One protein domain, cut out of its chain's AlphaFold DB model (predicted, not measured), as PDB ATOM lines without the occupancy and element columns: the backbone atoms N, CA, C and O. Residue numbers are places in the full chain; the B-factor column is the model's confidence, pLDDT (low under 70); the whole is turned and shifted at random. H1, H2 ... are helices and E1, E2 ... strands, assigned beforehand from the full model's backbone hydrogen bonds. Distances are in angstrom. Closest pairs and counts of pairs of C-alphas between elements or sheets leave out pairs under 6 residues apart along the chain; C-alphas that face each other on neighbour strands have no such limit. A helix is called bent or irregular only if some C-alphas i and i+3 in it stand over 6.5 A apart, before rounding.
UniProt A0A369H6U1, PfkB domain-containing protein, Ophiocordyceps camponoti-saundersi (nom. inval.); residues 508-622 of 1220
ATOM      1  N   VAL A 508     100.425 121.294 144.977       89.19
ATOM      2  CA  VAL A 508      99.862 122.550 144.435       89.19
ATOM      3  C   VAL A 508      99.981 123.745 145.387       89.19
ATOM      4  O   VAL A 508      99.688 124.875 145.004       89.19
ATOM      5  N   SER A 509     100.325 123.492 146.652       89.94
ATOM      6  CA  SER A 509     100.720 124.505 147.635       89.94
ATOM      7  C   SER A 509     101.313 123.845 148.883       89.94
ATOM      8  O   SER A 509     101.058 122.671 149.172       89.94
ATOM      9  N   VAL A 510     102.023 124.630 149.700       90.31
ATOM     10  CA  VAL A 510     102.555 124.224 151.017       90.31
ATOM     11  C   VAL A 510     101.474 123.577 151.895       90.31
ATOM     12  O   VAL A 510     101.687 122.500 152.446       90.31
ATOM     13  N   ALA A 511     100.278 124.169 151.969       89.12
ATOM     14  CA  ALA A 511      99.174 123.637 152.773       89.12
ATOM     15  C   ALA A 511      98.588 122.327 152.209       89.12
ATOM     16  O   ALA A 511      98.206 121.445 152.976       89.12
ATOM     17  N   LYS A 512      98.521 122.195 150.878       89.88
ATOM     18  CA  LYS A 512      97.887 121.057 150.191       89.88
ATOM     19  C   LYS A 512      98.816 119.857 149.999       89.88
ATOM     20  O   LYS A 512      98.366 118.723 150.104       89.88
ATOM     21  N   SER A 513     100.117 120.081 149.817       92.50
ATOM     22  CA  SER A 513     101.140 119.023 149.730       92.50
ATOM     23  C   SER A 513     101.119 118.069 150.942       92.50
ATOM     24  O   SER A 513     101.254 116.854 150.795       92.50
ATOM     25  N   ARG A 514     100.819 118.606 152.134       92.38
ATOM     26  CA  ARG A 514     100.655 117.869 153.401       92.38
ATOM     27  C   ARG A 514      99.523 116.833 153.382       92.38
ATOM     28  O   ARG A 514      99.560 115.897 154.180       92.38
ATOM     29  N   ALA A 515      98.543 116.951 152.480       88.81
ATOM     30  CA  ALA A 515      97.393 116.043 152.401       88.81
ATOM     31  C   ALA A 515      97.793 114.578 152.152       88.81
ATOM     32  O   ALA A 515      97.116 113.672 152.644       88.81
ATOM     33  N   LEU A 516      98.912 114.334 151.455       89.62
ATOM     34  CA  LEU A 516      99.407 112.982 151.187       89.62
ATOM     35  C   LEU A 516      99.700 112.201 152.482       89.62
ATOM     36  O   LEU A 516      99.397 111.011 152.543       89.62
ATOM     37  N   PHE A 517     100.200 112.865 153.530       90.81
ATOM     38  CA  PHE A 517     100.580 112.267 154.822       90.81
ATOM     39  C   PHE A 517      99.559 112.544 155.948       90.81
ATOM     40  O   PHE A 517      99.892 112.496 157.128       90.81
ATOM     41  N   CYS A 518      98.301 112.842 155.602       82.81
ATOM     42  CA  CYS A 518      97.241 113.144 156.571       82.81
ATOM     43  C   CYS A 518      96.787 111.897 157.377       82.81
ATOM     44  O   CYS A 518      96.485 110.868 156.766       82.81
ATOM     45  N   PRO A 519      96.640 111.975 158.719       70.19
ATOM     46  CA  PRO A 519      96.293 110.845 159.592       70.19
ATOM     47  C   PRO A 519      94.769 110.609 159.681       70.19
ATOM     48  O   PRO A 519      94.216 110.412 160.765       70.19
ATOM     49  N   GLN A 520      94.034 110.705 158.568       72.69
ATOM     50  CA  GLN A 520      92.570 110.668 158.627       72.69
ATOM     51  C   GLN A 520      92.046 109.242 158.879       72.69
ATOM     52  O   GLN A 520      92.303 108.323 158.101       72.69
ATOM     53  N   ALA A 521      91.271 109.070 159.955       61.75
ATOM     54  CA  ALA A 521      90.707 107.779 160.345       61.75
ATOM     55  C   ALA A 521      89.887 107.134 159.210       61.75
ATOM     56  O   ALA A 521      89.046 107.785 158.583       61.75
ATOM     57  N   GLY A 522      90.134 105.843 158.966       64.81
ATOM     58  CA  GLY A 522      89.508 105.065 157.891       64.81
ATOM     59  C   GLY A 522      90.257 105.072 156.551       64.81
ATOM     60  O   GLY A 522      89.847 104.351 155.645       64.81
ATOM     61  N   LEU A 523      91.353 105.828 156.403       71.69
ATOM     62  CA  LEU A 523      92.230 105.734 155.229       71.69
ATOM     63  C   LEU A 523      93.325 104.677 155.433       71.69
ATOM     64  O   LEU A 523      93.927 104.584 156.502       71.69
ATOM     65  N   ALA A 524      93.615 103.902 154.385       69.06
ATOM     66  CA  ALA A 524      94.731 102.958 154.386       69.06
ATOM     67  C   ALA A 524      96.080 103.693 154.500       69.06
ATOM     68  O   ALA A 524      96.236 104.806 153.991       69.06
ATOM     69  N   GLN A 525      97.079 103.078 155.137       75.00
ATOM     70  CA  GLN A 525      98.443 103.621 155.167       75.00
ATOM     71  C   GLN A 525      99.079 103.625 153.764       75.00
ATOM     72  O   GLN A 525      98.680 102.866 152.877       75.00
ATOM     73  N   LEU A 526     100.065 104.502 153.552       85.88
ATOM     74  CA  LEU A 526     100.888 104.466 152.344       85.88
ATOM     75  C   LEU A 526     101.774 103.219 152.399       85.88
ATOM     76  O   LEU A 526     102.458 103.000 153.395       85.88
ATOM     77  N   GLY A 527     101.775 102.425 151.328       86.12
ATOM     78  CA  GLY A 527     102.782 101.380 151.159       86.12
ATOM     79  C   GLY A 527     104.164 101.995 150.938       86.12
ATOM     80  O   GLY A 527     104.266 103.088 150.373       86.12
ATOM     81  N   VAL A 528     105.203 101.278 151.363       90.25
ATOM     82  CA  VAL A 528     106.608 101.611 151.097       90.25
ATOM     83  C   VAL A 528     107.187 100.749 149.969       90.25
ATOM     84  O   VAL A 528     106.630  99.705 149.628       90.25
ATOM     85  N   PHE A 529     108.298 101.185 149.374       87.44
ATOM     86  CA  PHE A 529     109.046 100.472 148.333       87.44
ATOM     87  C   PHE A 529     109.341  99.005 148.728       87.44
ATOM     88  O   PHE A 529     109.760  98.765 149.857       87.44
ATOM     89  N   PRO A 530     109.153  98.012 147.833       83.25
ATOM     90  CA  PRO A 530     108.798  98.119 146.411       83.25
ATOM     91  C   PRO A 530     107.292  98.288 146.132       83.25
ATOM     92  O   PRO A 530     106.880  98.324 144.976       83.25
ATOM     93  N   HIS A 531     106.450  98.398 147.160       86.31
ATOM     94  CA  HIS A 531     104.988  98.505 147.059       86.31
ATOM     95  C   HIS A 531     104.477  99.933 147.326       86.31
ATOM     96  O   HIS A 531     103.406 100.127 147.913       86.31
ATOM     97  N   ALA A 532     105.254 100.933 146.898       87.75
ATOM     98  CA  ALA A 532     104.956 102.344 147.102       87.75
ATOM     99  C   ALA A 532     103.651 102.765 146.403       87.75
ATOM    100  O   ALA A 532     103.422 102.463 145.232       87.75
ATOM    101  N   GLY A 533     102.785 103.480 147.129       85.00
ATOM    102  CA  GLY A 533     101.504 103.964 146.592       85.00
ATOM    103  C   GLY A 533     101.644 105.134 145.611       85.00
ATOM    104  O   GLY A 533     100.771 105.343 144.774       85.00
ATOM    105  N   VAL A 534     102.751 105.874 145.695       93.88
ATOM    106  CA  VAL A 534     103.140 106.953 144.782       93.88
ATOM    107  C   VAL A 534     104.497 106.575 144.196       93.88
ATOM    108  O   VAL A 534     105.380 106.131 144.918       93.88
ATOM    109  N   HIS A 535     104.653 106.714 142.885       94.75
ATOM    110  CA  HIS A 535     105.869 106.362 142.147       94.75
ATOM    111  C   HIS A 535     106.720 107.599 141.839       94.75
ATOM    112  O   HIS A 535     107.942 107.505 141.778       94.75
ATOM    113  N   LEU A 536     106.065 108.747 141.644       95.94
ATOM    114  CA  LEU A 536     106.667 110.017 141.250       95.94
ATOM    115  C   LEU A 536     106.049 111.164 142.063       95.94
ATOM    116  O   LEU A 536     104.829 111.207 142.205       95.94
ATOM    117  N   ALA A 537     106.844 112.117 142.542       96.56
ATOM    118  CA  ALA A 537     106.326 113.416 142.980       96.56
ATOM    119  C   ALA A 537     107.229 114.574 142.556       96.56
ATOM    120  O   ALA A 537     108.434 114.417 142.369       96.56
ATOM    121  N   THR A 538     106.626 115.749 142.430       95.69
ATOM    122  CA  THR A 538     107.205 116.939 141.790       95.69
ATOM    123  C   THR A 538     107.151 118.192 142.693       95.69
ATOM    124  O   THR A 538     106.726 119.253 142.240       95.69
ATOM    125  N   PRO A 539     107.531 118.133 143.988       96.50
ATOM    126  CA  PRO A 539     107.408 119.268 144.908       96.50
ATOM    127  C   PRO A 539     108.344 120.429 144.571       96.50
ATOM    128  O   PRO A 539     109.473 120.224 144.139       96.50
ATOM    129  N   ASN A 540     107.937 121.669 144.844       93.69
ATOM    130  CA  ASN A 540     108.910 122.744 145.072       93.69
ATOM    131  C   ASN A 540     109.546 122.621 146.474       93.69
ATOM    132  O   ASN A 540     109.038 121.890 147.325       93.69
ATOM    133  N   ARG A 541     110.647 123.339 146.742       92.56
ATOM    134  CA  ARG A 541     111.383 123.225 148.024       92.56
ATOM    135  C   ARG A 541     110.511 123.358 149.287       92.56
ATOM    136  O   ARG A 541     110.726 122.623 150.241       92.56
ATOM    137  N   TYR A 542     109.512 124.245 149.281       93.12
ATOM    138  CA  TYR A 542     108.636 124.480 150.436       93.12
ATOM    139  C   TYR A 542     107.554 123.395 150.576       93.12
ATOM    140  O   TYR A 542     107.096 123.094 151.675       93.12
ATOM    141  N   GLU A 543     107.133 122.796 149.460       95.94
ATOM    142  CA  GLU A 543     106.208 121.656 149.450       95.94
ATOM    143  C   GLU A 543     106.903 120.381 149.927       95.94
ATOM    144  O   GLU A 543     106.311 119.618 150.684       95.94
ATOM    145  N   LEU A 544     108.173 120.182 149.554       96.25
ATOM    146  CA  LEU A 544     108.999 119.080 150.043       96.25
ATOM    147  C   LEU A 544     109.175 119.159 151.566       96.25
ATOM    148  O   LEU A 544     108.931 118.174 152.264       96.25
ATOM    149  N   GLU A 545     109.540 120.336 152.080       95.88
ATOM    150  CA  GLU A 545     109.663 120.594 153.516       95.88
ATOM    151  C   GLU A 545     108.339 120.319 154.246       95.88
ATOM    152  O   GLU A 545     108.314 119.604 155.250       95.88
ATOM    153  N   ALA A 546     107.218 120.809 153.708       95.62
ATOM    154  CA  ALA A 546     105.896 120.599 154.289       95.62
ATOM    155  C   ALA A 546     105.454 119.125 154.263       95.62
ATOM    156  O   ALA A 546     104.890 118.647 155.251       95.62
ATOM    157  N   MET A 547     105.739 118.391 153.181       95.62
ATOM    158  CA  MET A 547     105.512 116.946 153.064       95.62
ATOM    159  C   MET A 547     106.366 116.159 154.063       95.62
ATOM    160  O   MET A 547     105.844 115.279 154.742       95.62
ATOM    161  N   ASN A 548     107.650 116.499 154.205       96.06
ATOM    162  CA  ASN A 548     108.558 115.883 155.173       96.06
ATOM    163  C   ASN A 548     108.111 116.150 156.621       96.06
ATOM    164  O   ASN A 548     108.085 115.232 157.443       96.06
ATOM    165  N   ALA A 549     107.698 117.384 156.922       94.75
ATOM    166  CA  ALA A 549     107.133 117.751 158.213       94.75
ATOM    167  C   ALA A 549     105.849 116.957 158.506       94.75
ATOM    168  O   ALA A 549     105.774 116.302 159.540       94.75
ATOM    169  N   ALA A 550     104.901 116.889 157.565       93.75
ATOM    170  CA  ALA A 550     103.682 116.096 157.732       93.75
ATOM    171  C   ALA A 550     103.954 114.585 157.859       93.75
ATOM    172  O   ALA A 550     103.266 113.913 158.626       93.75
ATOM    173  N   ALA A 551     104.957 114.036 157.169       92.94
ATOM    174  CA  ALA A 551     105.364 112.644 157.348       92.94
ATOM    175  C   ALA A 551     105.917 112.392 158.764       92.94
ATOM    176  O   ALA A 551     105.555 111.400 159.397       92.94
ATOM    177  N   ARG A 552     106.744 113.305 159.291       92.75
ATOM    178  CA  ARG A 552     107.297 113.233 160.654       92.75
ATOM    179  C   ARG A 552     106.219 113.392 161.728       92.75
ATOM    180  O   ARG A 552     106.092 112.536 162.590       92.75
ATOM    181  N   GLU A 553     105.424 114.457 161.648       92.38
ATOM    182  CA  GLU A 553     104.356 114.790 162.606       92.38
ATOM    183  C   GLU A 553     103.318 113.669 162.764       92.38
ATOM    184  O   GLU A 553     102.730 113.524 163.832       92.38
ATOM    185  N   ASN A 554     103.099 112.873 161.711       89.44
ATOM    186  CA  ASN A 554     102.123 111.783 161.684       89.44
ATOM    187  C   ASN A 554     102.772 110.384 161.745       89.44
ATOM    188  O   ASN A 554     102.147 109.400 161.352       89.44
ATOM    189  N   GLY A 555     104.024 110.284 162.213       87.88
ATOM    190  CA  GLY A 555     104.703 109.015 162.516       87.88
ATOM    191  C   GLY A 555     105.145 108.173 161.312       87.88
ATOM    192  O   GLY A 555     105.686 107.084 161.495       87.88
ATOM    193  N   TYR A 556     104.980 108.647 160.071       89.19
ATOM    194  CA  TYR A 556     105.409 107.909 158.872       89.19
ATOM    195  C   TYR A 556     106.932 107.702 158.819       89.19
ATOM    196  O   TYR A 556     107.383 106.708 158.251       89.19
ATOM    197  N   LEU A 557     107.717 108.601 159.421       90.38
ATOM    198  CA  LEU A 557     109.178 108.465 159.544       90.38
ATOM    199  C   LEU A 557     109.611 107.663 160.792       90.38
ATOM    200  O   LEU A 557     110.770 107.721 161.187       90.38
ATOM    201  N   GLU A 558     108.682 106.947 161.435       85.62
ATOM    202  CA  GLU A 558     108.946 106.125 162.628       85.62
ATOM    203  C   GLU A 558     108.451 104.670 162.479       85.62
ATOM    204  O   GLU A 558     108.665 103.839 163.362       85.62
ATOM    205  N   LEU A 559     107.825 104.323 161.346       81.94
ATOM    206  CA  LEU A 559     107.351 102.963 161.065       81.94
ATOM    207  C   LEU A 559     108.516 102.002 160.770       81.94
ATOM    208  O   LEU A 559     109.460 102.349 160.058       81.94
ATOM    209  N   GLY A 560     108.419 100.760 161.259       79.00
ATOM    210  CA  GLY A 560     109.460  99.736 161.088       79.00
ATOM    211  C   GLY A 560     109.815  99.455 159.622       79.00
ATOM    212  O   GLY A 560     110.994  99.398 159.276       79.00
ATOM    213  N   ASP A 561     108.806  99.381 158.751       84.06
ATOM    214  CA  ASP A 561     108.987  99.135 157.313       84.06
ATOM    215  C   ASP A 561     109.738 100.288 156.617       84.06
ATOM    216  O   ASP A 561     110.546 100.059 155.718       84.06
ATOM    217  N   TRP A 562     109.525 101.533 157.063       91.94
ATOM    218  CA  TRP A 562     110.278 102.703 156.594       91.94
ATOM    219  C   TRP A 562     111.729 102.659 157.089       91.94
ATOM    220  O   TRP A 562     112.658 102.846 156.301       91.94
ATOM    221  N   PHE A 563     111.935 102.346 158.373       86.88
ATOM    222  CA  PHE A 563     113.264 102.257 158.983       86.88
ATOM    223  C   PHE A 563     114.145 101.192 158.316       86.88
ATOM    224  O   PHE A 563     115.314 101.463 158.036       86.88
ATOM    225  N   GLY A 564     113.588 100.014 158.016       85.19
ATOM    226  CA  GLY A 564     114.310  98.934 157.336       85.19
ATOM    227  C   GLY A 564     114.823  99.340 155.952       85.19
ATOM    228  O   GLY A 564     115.949  99.008 155.584       85.19
ATOM    229  N   ILE A 565     114.038 100.126 155.209       87.25
ATOM    230  CA  ILE A 565     114.442 100.651 153.900       87.25
ATOM    231  C   ILE A 565     115.528 101.726 154.060       87.25
ATOM    232  O   ILE A 565     116.539 101.676 153.361       87.25
ATOM    233  N   ILE A 566     115.380 102.660 155.004       88.81
ATOM    234  CA  ILE A 566     116.347 103.752 155.214       88.81
ATOM    235  C   ILE A 566     117.722 103.248 155.683       88.81
ATOM    236  O   ILE A 566     118.739 103.729 155.175       88.81
ATOM    237  N   ASP A 567     117.796 102.274 156.600       85.81
ATOM    238  CA  ASP A 567     119.089 101.698 157.017       85.81
ATOM    239  C   ASP A 567     119.723 100.868 155.880       85.81
ATOM    240  O   ASP A 567     120.944 100.911 155.704       85.81
ATOM    241  N   SER A 568     118.914 100.238 155.007       84.69
ATOM    242  CA  SER A 568     119.417  99.533 153.811       84.69
ATOM    243  C   SER A 568     120.211 100.434 152.851       84.69
ATOM    244  O   SER A 568     121.131  99.957 152.190       84.69
ATOM    245  N   PHE A 569     119.942 101.747 152.826       85.94
ATOM    246  CA  PHE A 569     120.695 102.701 152.005       85.94
ATOM    247  C   PHE A 569     122.115 102.980 152.546       85.94
ATOM    248  O   PHE A 569     122.905 103.634 151.861       85.94
ATOM    249  N   ARG A 570     122.453 102.517 153.764       81.25
ATOM    250  CA  ARG A 570     123.784 102.597 154.412       81.25
ATOM    251  C   ARG A 570     124.398 104.009 154.507       81.25
ATOM    252  O   ARG A 570     125.615 104.168 154.543       81.25
ATOM    253  N   MET A 571     123.579 105.058 154.593       75.88
ATOM    254  CA  MET A 571     123.995 106.470 154.437       75.88
ATOM    255  C   MET A 571     124.704 107.103 155.659       75.88
ATOM    256  O   MET A 571     124.657 108.322 155.849       75.88
ATOM    257  N   ARG A 572     125.356 106.314 156.522       69.00
ATOM    258  CA  ARG A 572     126.035 106.844 157.719       69.00
ATOM    259  C   ARG A 572     127.226 107.713 157.292       69.00
ATOM    260  O   ARG A 572     128.128 107.232 156.618       69.00
ATOM    261  N   GLY A 573     127.206 108.995 157.665       65.50
ATOM    262  CA  GLY A 573     128.232 109.973 157.271       65.50
ATOM    263  C   GLY A 573     128.087 110.552 155.853       65.50
ATOM    264  O   GLY A 573     129.025 111.160 155.357       65.50
ATOM    265  N   ALA A 574     126.938 110.398 155.184       69.81
ATOM    266  CA  ALA A 574     126.760 110.830 153.789       69.81
ATOM    267  C   ALA A 574     126.736 112.362 153.542       69.81
ATOM    268  O   ALA A 574     126.586 112.778 152.394       69.81
ATOM    269  N   SER A 575     126.892 113.206 154.571       71.38
ATOM    270  CA  SER A 575     126.829 114.676 154.472       71.38
ATOM    271  C   SER A 575     127.736 115.248 153.377       71.38
ATOM    272  O   SER A 575     127.265 115.990 152.515       71.38
ATOM    273  N   ASP A 576     129.006 114.841 153.350       77.31
ATOM    274  CA  ASP A 576     129.995 115.355 152.393       77.31
ATOM    275  C   ASP A 576     129.672 114.919 150.954       77.31
ATOM    276  O   ASP A 576     129.847 115.685 150.004       77.31
ATOM    277  N   LYS A 577     129.098 113.715 150.789       80.81
ATOM    278  CA  LYS A 577     128.590 113.242 149.493       80.81
ATOM    279  C   LYS A 577     127.415 114.086 149.007       80.81
ATOM    280  O   LYS A 577     127.373 114.412 147.826       80.81
ATOM    281  N   PHE A 578     126.479 114.467 149.881       86.19
ATOM    282  CA  PHE A 578     125.377 115.345 149.478       86.19
ATOM    283  C   PHE A 578     125.882 116.725 149.034       86.19
ATOM    284  O   PHE A 578     125.359 117.263 148.059       86.19
ATOM    285  N   VAL A 579     126.913 117.278 149.689       84.50
ATOM    286  CA  VAL A 579     127.531 118.553 149.276       84.50
ATOM    287  C   VAL A 579     128.190 118.417 147.900       84.50
ATOM    288  O   VAL A 579     127.964 119.270 147.046       84.50
ATOM    289  N   HIS A 580     128.934 117.331 147.658       82.31
ATOM    290  CA  HIS A 580     129.577 117.047 146.367       82.31
ATOM    291  C   HIS A 580     128.571 116.788 145.228       82.31
ATOM    292  O   HIS A 580     128.826 117.150 144.083       82.31
ATOM    293  N   LEU A 581     127.438 116.141 145.517       84.69
ATOM    294  CA  LEU A 581     126.409 115.805 144.522       84.69
ATOM    295  C   LEU A 581     125.399 116.934 144.262       84.69
ATOM    296  O   LEU A 581     124.659 116.861 143.284       84.69
ATOM    297  N   THR A 582     125.318 117.942 145.139       87.00
ATOM    298  CA  THR A 582     124.334 119.032 145.035       87.00
ATOM    299  C   THR A 582     124.983 120.399 145.286       87.00
ATOM    300  O   THR A 582     125.624 120.944 144.394       87.00
ATOM    301  N   SER A 583     124.829 120.978 146.477       87.62
ATOM    302  CA  SER A 583     125.598 122.132 146.944       87.62
ATOM    303  C   SER A 583     125.536 122.248 148.467       87.62
ATOM    304  O   SER A 583     124.624 121.725 149.113       87.62
ATOM    305  N   SER A 584     126.476 122.990 149.057       86.62
ATOM    306  CA  SER A 584     126.458 123.314 150.489       86.62
ATOM    307  C   SER A 584     125.180 124.051 150.910       86.62
ATOM    308  O   SER A 584     124.658 123.798 151.995       86.62
ATOM    309  N   GLU A 585     124.628 124.911 150.050       87.12
ATOM    310  CA  GLU A 585     123.377 125.627 150.323       87.12
ATOM    311  C   GLU A 585     122.168 124.678 150.352       87.12
ATOM    312  O   GLU A 585     121.359 124.751 151.274       87.12
ATOM    313  N   LEU A 586     122.060 123.743 149.396       88.88
ATOM    314  CA  LEU A 586     120.955 122.775 149.359       88.88
ATOM    315  C   LEU A 586     121.006 121.796 150.538       88.88
ATOM    316  O   LEU A 586     119.960 121.460 151.094       88.88
ATOM    317  N   VAL A 587     122.208 121.389 150.959       88.69
ATOM    318  CA  VAL A 587     122.410 120.587 152.177       88.69
ATOM    319  C   VAL A 587     122.060 121.381 153.437       88.69
ATOM    320  O   VAL A 587     121.383 120.848 154.312       88.69
ATOM    321  N   THR A 588     122.430 122.665 153.510       87.06
ATOM    322  CA  THR A 588     122.071 123.553 154.636       87.06
ATOM    323  C   THR A 588     120.556 123.778 154.719       87.06
ATOM    324  O   THR A 588     119.996 123.801 155.811       87.06
ATOM    325  N   ALA A 589     119.873 123.863 153.575       85.75
ATOM    326  CA  ALA A 589     118.412 123.897 153.482       85.75
ATOM    327  C   ALA A 589     117.739 122.524 153.716       85.75
ATOM    328  O   ALA A 589     116.520 122.413 153.614       85.75
ATOM    329  N   GLY A 590     118.509 121.463 153.983       90.75
ATOM    330  CA  GLY A 590     118.012 120.114 154.266       90.75
ATOM    331  C   GLY A 590     117.424 119.355 153.070       90.75
ATOM    332  O   GLY A 590     117.032 118.202 153.236       90.75
ATOM    333  N   VAL A 591     117.380 119.948 151.873       92.81
ATOM    334  CA  VAL A 591     116.612 119.438 150.720       92.81
ATOM    335  C   VAL A 591     116.989 117.995 150.326       92.81
ATOM    336  O   VAL A 591     116.077 117.171 150.234       92.81
ATOM    337  N   PRO A 592     118.277 117.608 150.173       91.44
ATOM    338  CA  PRO A 592     118.631 116.220 149.858       91.44
ATOM    339  C   PRO A 592     118.188 115.225 150.941       91.44
ATOM    340  O   PRO A 592     117.726 114.132 150.624       91.44
ATOM    341  N   VAL A 593     118.273 115.614 152.218       91.44
ATOM    342  CA  VAL A 593     117.883 114.771 153.363       91.44
ATOM    343  C   VAL A 593     116.363 114.603 153.421       91.44
ATOM    344  O   VAL A 593     115.879 113.493 153.637       91.44
ATOM    345  N   GLN A 594     115.607 115.677 153.176       94.69
ATOM    346  CA  GLN A 594     114.143 115.651 153.124       94.69
ATOM    347  C   GLN A 594     113.632 114.743 151.999       94.69
ATOM    348  O   GLN A 594     112.758 113.913 152.252       94.69
ATOM    349  N   SER A 595     114.210 114.841 150.792       93.94
ATOM    350  CA  SER A 595     113.905 113.933 149.675       93.94
ATOM    351  C   SER A 595     114.208 112.483 150.040       93.94
ATOM    352  O   SER A 595     113.329 111.631 149.941       93.94
ATOM    353  N   VAL A 596     115.417 112.203 150.535       92.62
ATOM    354  CA  VAL A 596     115.860 110.853 150.921       92.62
ATOM    355  C   VAL A 596     114.958 110.209 151.979       92.62
ATOM    356  O   VAL A 596     114.641 109.027 151.865       92.62
ATOM    357  N   GLN A 597     114.482 110.969 152.970       93.50
ATOM    358  CA  GLN A 597     113.535 110.471 153.978       93.50
ATOM    359  C   GLN A 597     112.152 110.122 153.402       93.50
ATOM    360  O   GLN A 597     111.443 109.301 153.983       93.50
ATOM    361  N   LEU A 598     111.756 110.718 152.273       95.19
ATOM    362  CA  LEU A 598     110.478 110.448 151.607       95.19
ATOM    363  C   LEU A 598     110.569 109.361 150.523       95.19
ATOM    364  O   LEU A 598     109.535 108.781 150.180       95.19
ATOM    365  N   LEU A 599     111.773 109.018 150.045       94.31
ATOM    366  CA  LEU A 599     111.998 107.980 149.026       94.31
ATOM    367  C   LEU A 599     111.311 106.626 149.301       94.31
ATOM    368  O   LEU A 599     110.790 106.048 148.346       94.31
ATOM    369  N   PRO A 600     111.233 106.099 150.545       93.94
ATOM    370  CA  PRO A 600     110.518 104.847 150.794       93.94
ATOM    371  C   PRO A 600     109.030 104.913 150.422       93.94
ATOM    372  O   PRO A 600     108.477 103.900 150.013       93.94
ATOM    373  N   TYR A 601     108.390 106.084 150.520       93.69
ATOM    374  CA  TYR A 601     106.983 106.298 150.145       93.69
ATOM    375  C   TYR A 601     106.800 106.799 148.707       93.69
ATOM    376  O   TYR A 601     105.724 106.615 148.134       93.69
ATOM    377  N   ILE A 602     107.821 107.462 148.154       95.38
ATOM    378  CA  ILE A 602     107.817 108.081 146.828       95.38
ATOM    379  C   ILE A 602     109.175 107.799 146.152       95.38
ATOM    380  O   ILE A 602     110.093 108.607 146.283       95.38
ATOM    381  N   PRO A 603     109.338 106.673 145.431       94.25
ATOM    382  CA  PRO A 603     110.641 106.220 144.939       94.25
ATOM    383  C   PRO A 603     111.354 107.155 143.957       94.25
ATOM    384  O   PRO A 603     112.557 106.996 143.790       94.25
ATOM    385  N   THR A 604     110.660 108.122 143.345       96.56
ATOM    386  CA  THR A 604     111.263 109.172 142.507       96.56
ATOM    387  C   THR A 604     110.684 110.545 142.858       96.56
ATOM    388  O   THR A 604     109.475 110.760 142.784       96.56
ATOM    389  N   ILE A 605     111.545 111.504 143.205       97.44
ATOM    390  CA  ILE A 605     111.178 112.874 143.589       97.44
ATOM    391  C   ILE A 605     111.952 113.872 142.718       97.44
ATOM    392  O   ILE A 605     113.178 113.821 142.642       97.44
ATOM    393  N   LEU A 606     111.237 114.798 142.078       96.69
ATOM    394  CA  LEU A 606     111.785 115.909 141.294       96.69
ATOM    395  C   LEU A 606     111.543 117.206 142.065       96.69
ATOM    396  O   LEU A 606     110.461 117.788 141.994       96.69
ATOM    397  N   THR A 607     112.542 117.663 142.818       96.25
ATOM    398  CA  THR A 607     112.402 118.884 143.619       96.25
ATOM    399  C   THR A 607     112.653 120.117 142.755       96.25
ATOM    400  O   THR A 607     113.779 120.349 142.318       96.25
ATOM    401  N   LYS A 608     111.618 120.926 142.521       94.50
ATOM    402  CA  LYS A 608     111.654 122.166 141.731       94.50
ATOM    403  C   LYS A 608     112.373 123.269 142.531       94.50
ATOM    404  O   LYS A 608     111.894 123.676 143.593       94.50
ATOM    405  N   LEU A 609     113.513 123.761 142.031       90.44
ATOM    406  CA  LEU A 609     114.392 124.737 142.709       90.44
ATOM    407  C   LEU A 609     114.342 126.155 142.098       90.44
ATOM    408  O   LEU A 609     115.189 126.996 142.412       90.44
ATOM    409  N   GLY A 610     113.353 126.431 141.242       84.12
ATOM    410  CA  GLY A 610     113.208 127.702 140.525       84.12
ATOM    411  C   GLY A 610     114.226 127.830 139.390       84.12
ATOM    412  O   GLY A 610     114.488 126.864 138.678       84.12
ATOM    413  N   SER A 611     114.855 129.000 139.256       79.94
ATOM    414  CA  SER A 611     115.916 129.268 138.267       79.94
ATOM    415  C   SER A 611     117.164 128.380 138.404       79.94
ATOM    416  O   SER A 611     118.026 128.397 137.533       79.94
ATOM    417  N   ARG A 612     117.256 127.577 139.472       83.44
ATOM    418  CA  ARG A 612     118.332 126.601 139.718       83.44
ATOM    419  C   ARG A 612     118.006 125.185 139.229       83.44
ATOM    420  O   ARG A 612     118.687 124.238 139.610       83.44
ATOM    421  N   GLY A 613     116.958 125.031 138.421       89.62
ATOM    422  CA  GLY A 613     116.566 123.756 137.826       89.62
ATOM    423  C   GLY A 613     115.826 122.832 138.795       89.62
ATOM    424  O   GLY A 613     114.991 123.270 139.594       89.62
ATOM    425  N   VAL A 614     116.100 121.532 138.690       93.25
ATOM    426  CA  VAL A 614     115.385 120.464 139.401       93.25
ATOM    427  C   VAL A 614     116.387 119.483 140.005       93.25
ATOM    428  O   VAL A 614     117.251 118.973 139.296       93.25
ATOM    429  N   LEU A 615     116.247 119.173 141.296       93.69
ATOM    430  CA  LEU A 615     116.976 118.072 141.926       93.69
ATOM    431  C   LEU A 615     116.178 116.775 141.770       93.69
ATOM    432  O   LEU A 615     115.138 116.599 142.407       93.69
ATOM    433  N   LEU A 616     116.688 115.865 140.946       94.81
ATOM    434  CA  LEU A 616     116.188 114.501 140.812       94.81
ATOM    435  C   LEU A 616     116.762 113.627 141.935       94.81
ATOM    436  O   LEU A 616     117.971 113.569 142.134       94.81
ATOM    437  N   THR A 617     115.902 112.943 142.684       94.12
ATOM    438  CA  THR A 617     116.283 111.951 143.701       94.12
ATOM    439  C   THR A 617     115.474 110.681 143.456       94.12
ATOM    440  O   THR A 617     114.258 110.770 143.310       94.12
ATOM    441  N   MET A 618     116.110 109.507 143.382       93.56
ATOM    442  CA  MET A 618     115.405 108.254 143.072       93.56
ATOM    443  C   MET A 618     115.991 107.013 143.759       93.56
ATOM    444  O   MET A 618     117.163 107.001 144.135       93.56
ATOM    445  N   LEU A 619     115.180 105.957 143.864       91.69
ATOM    446  CA  LEU A 619     115.593 104.602 144.232       91.69
ATOM    447  C   LEU A 619     115.740 103.727 142.986       91.69
ATOM    448  O   LEU A 619     114.765 103.464 142.282       91.69
ATOM    449  N   LEU A 620     116.955 103.235 142.749       88.44
ATOM    450  CA  LEU A 620     117.265 102.320 141.651       88.44
ATOM    451  C   LEU A 620     116.983 100.868 142.064       88.44
ATOM    452  O   LEU A 620     117.424 100.412 143.120       88.44
ATOM    453  N   GLY A 621     116.261 100.124 141.224       83.06
ATOM    454  CA  GLY A 621     116.048  98.686 141.413       83.06
ATOM    455  C   GLY A 621     117.273  97.856 141.005       83.06
ATOM    456  O   GLY A 621     118.080  98.300 140.199       83.06
ATOM    457  N   ARG A 622     117.385  96.609 141.491       79.69
ATOM    458  CA  ARG A 622     118.524  95.693 141.216       79.69
ATOM    459  C   ARG A 622     118.909  95.572 139.730       79.69
ATOM    460  O   ARG A 622     120.082  95.418 139.408       79.69
TER     461      ARG A 622
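What this domain is: This is residues 508 to 622 of the 1220 residues of the protein "PfkB domain-containing protein" of Ophiocordyceps camponoti-saundersi (nom. inval.) (UniProt A0A369H6U1). Helices spread as a layer over one face of a small two-strand hairpin, E1 and E2, whose other face is bare of named elements. H6 sits over the hairpin at the core, with H2 and then H1 toward one end of the longest axis, H5 and H4 toward the other end, and H3 off to one side; the long link from H1 to H2 swings out and comes back along the edge of E1. The printed part has 115 residues, with six named helices followed by two named strands, H1 H2 H3 H4 H5 H6 E1 E2, and the two-strand sheet is antiparallel. The class is mostly helix. The whole is compact, with a radius of gyration of the C-alphas of 13.8 A and spans of 43 by 32 by 24 A.

Where its parts are: H1 is residues 510 to 517, beginning at C-alpha 510 at (102.555, 124.224, 151.017), 12.7 A long; it is neither bent nor irregular, but only just: C-alphas 513 and 516 are 6.5 A apart. H2, the longest helix, is residues 541 to 553 and 18.3 A long. H3 is residues 560 to 568, 12.3 A. H4 is residues 575 to 581, 10.0 A, and H5 is residues 584 to 588, 6.0 A. H6 is residues 591 to 598, 10.9 A, beginning at C-alpha 591 at (116.612, 119.438, 150.720). E1 is residues 604 to 608, 13.0 A, and E2 is residues 614 to 618, 12.7 A, ending at C-alpha 618 at (115.405, 108.254, 143.072).

How they stand to each other: E1 and E2 form a hairpin, antiparallel at 166 degrees, with N 605 and O 617 at 2.8 A and N 615 and O 607 at 2.9 A, within hydrogen-bond range. Residues 536 to 537 pair with residues 604 to 605 of E1, parallel. The closest C-alphas of H6 and E2 are those of Ser 595 and Thr 617, 6.7 A. H6 touches H2 at Gln 594 and Asn 548, their closest C-alphas, 6.0 A, at a steep tilt of 42 degrees, the same way. H2 touches H1, closest at the C-alphas of Glu 543 and Val 510, 4.7 A. H3 is close to H6 but not clearly touching, with the C-alphas of Ile 566 and Gln 597 closest at 7.4 A. H4 touches H5, closest at the C-alphas of Val 579 and Val 587, 6.2 A. H1 and H6 are apart. Every O i to N i+4 pair is within hydrogen-bond range in H2, H4, H5 and H6; H3 has 4 of 5, and H1 has 0 of 4, with 2 of 5 O i to N i+3 pairs within range.

The domain as a whole: The C-alphas farthest apart are those of Gly 522 and His 580, 43.4 A. The printed part has no cut. The link from H1 to H2, 23 residues, is long. The mean pLDDT of the printed part is 87.8, and residues 521 to 522, 524 and 572 to 574 are under 70.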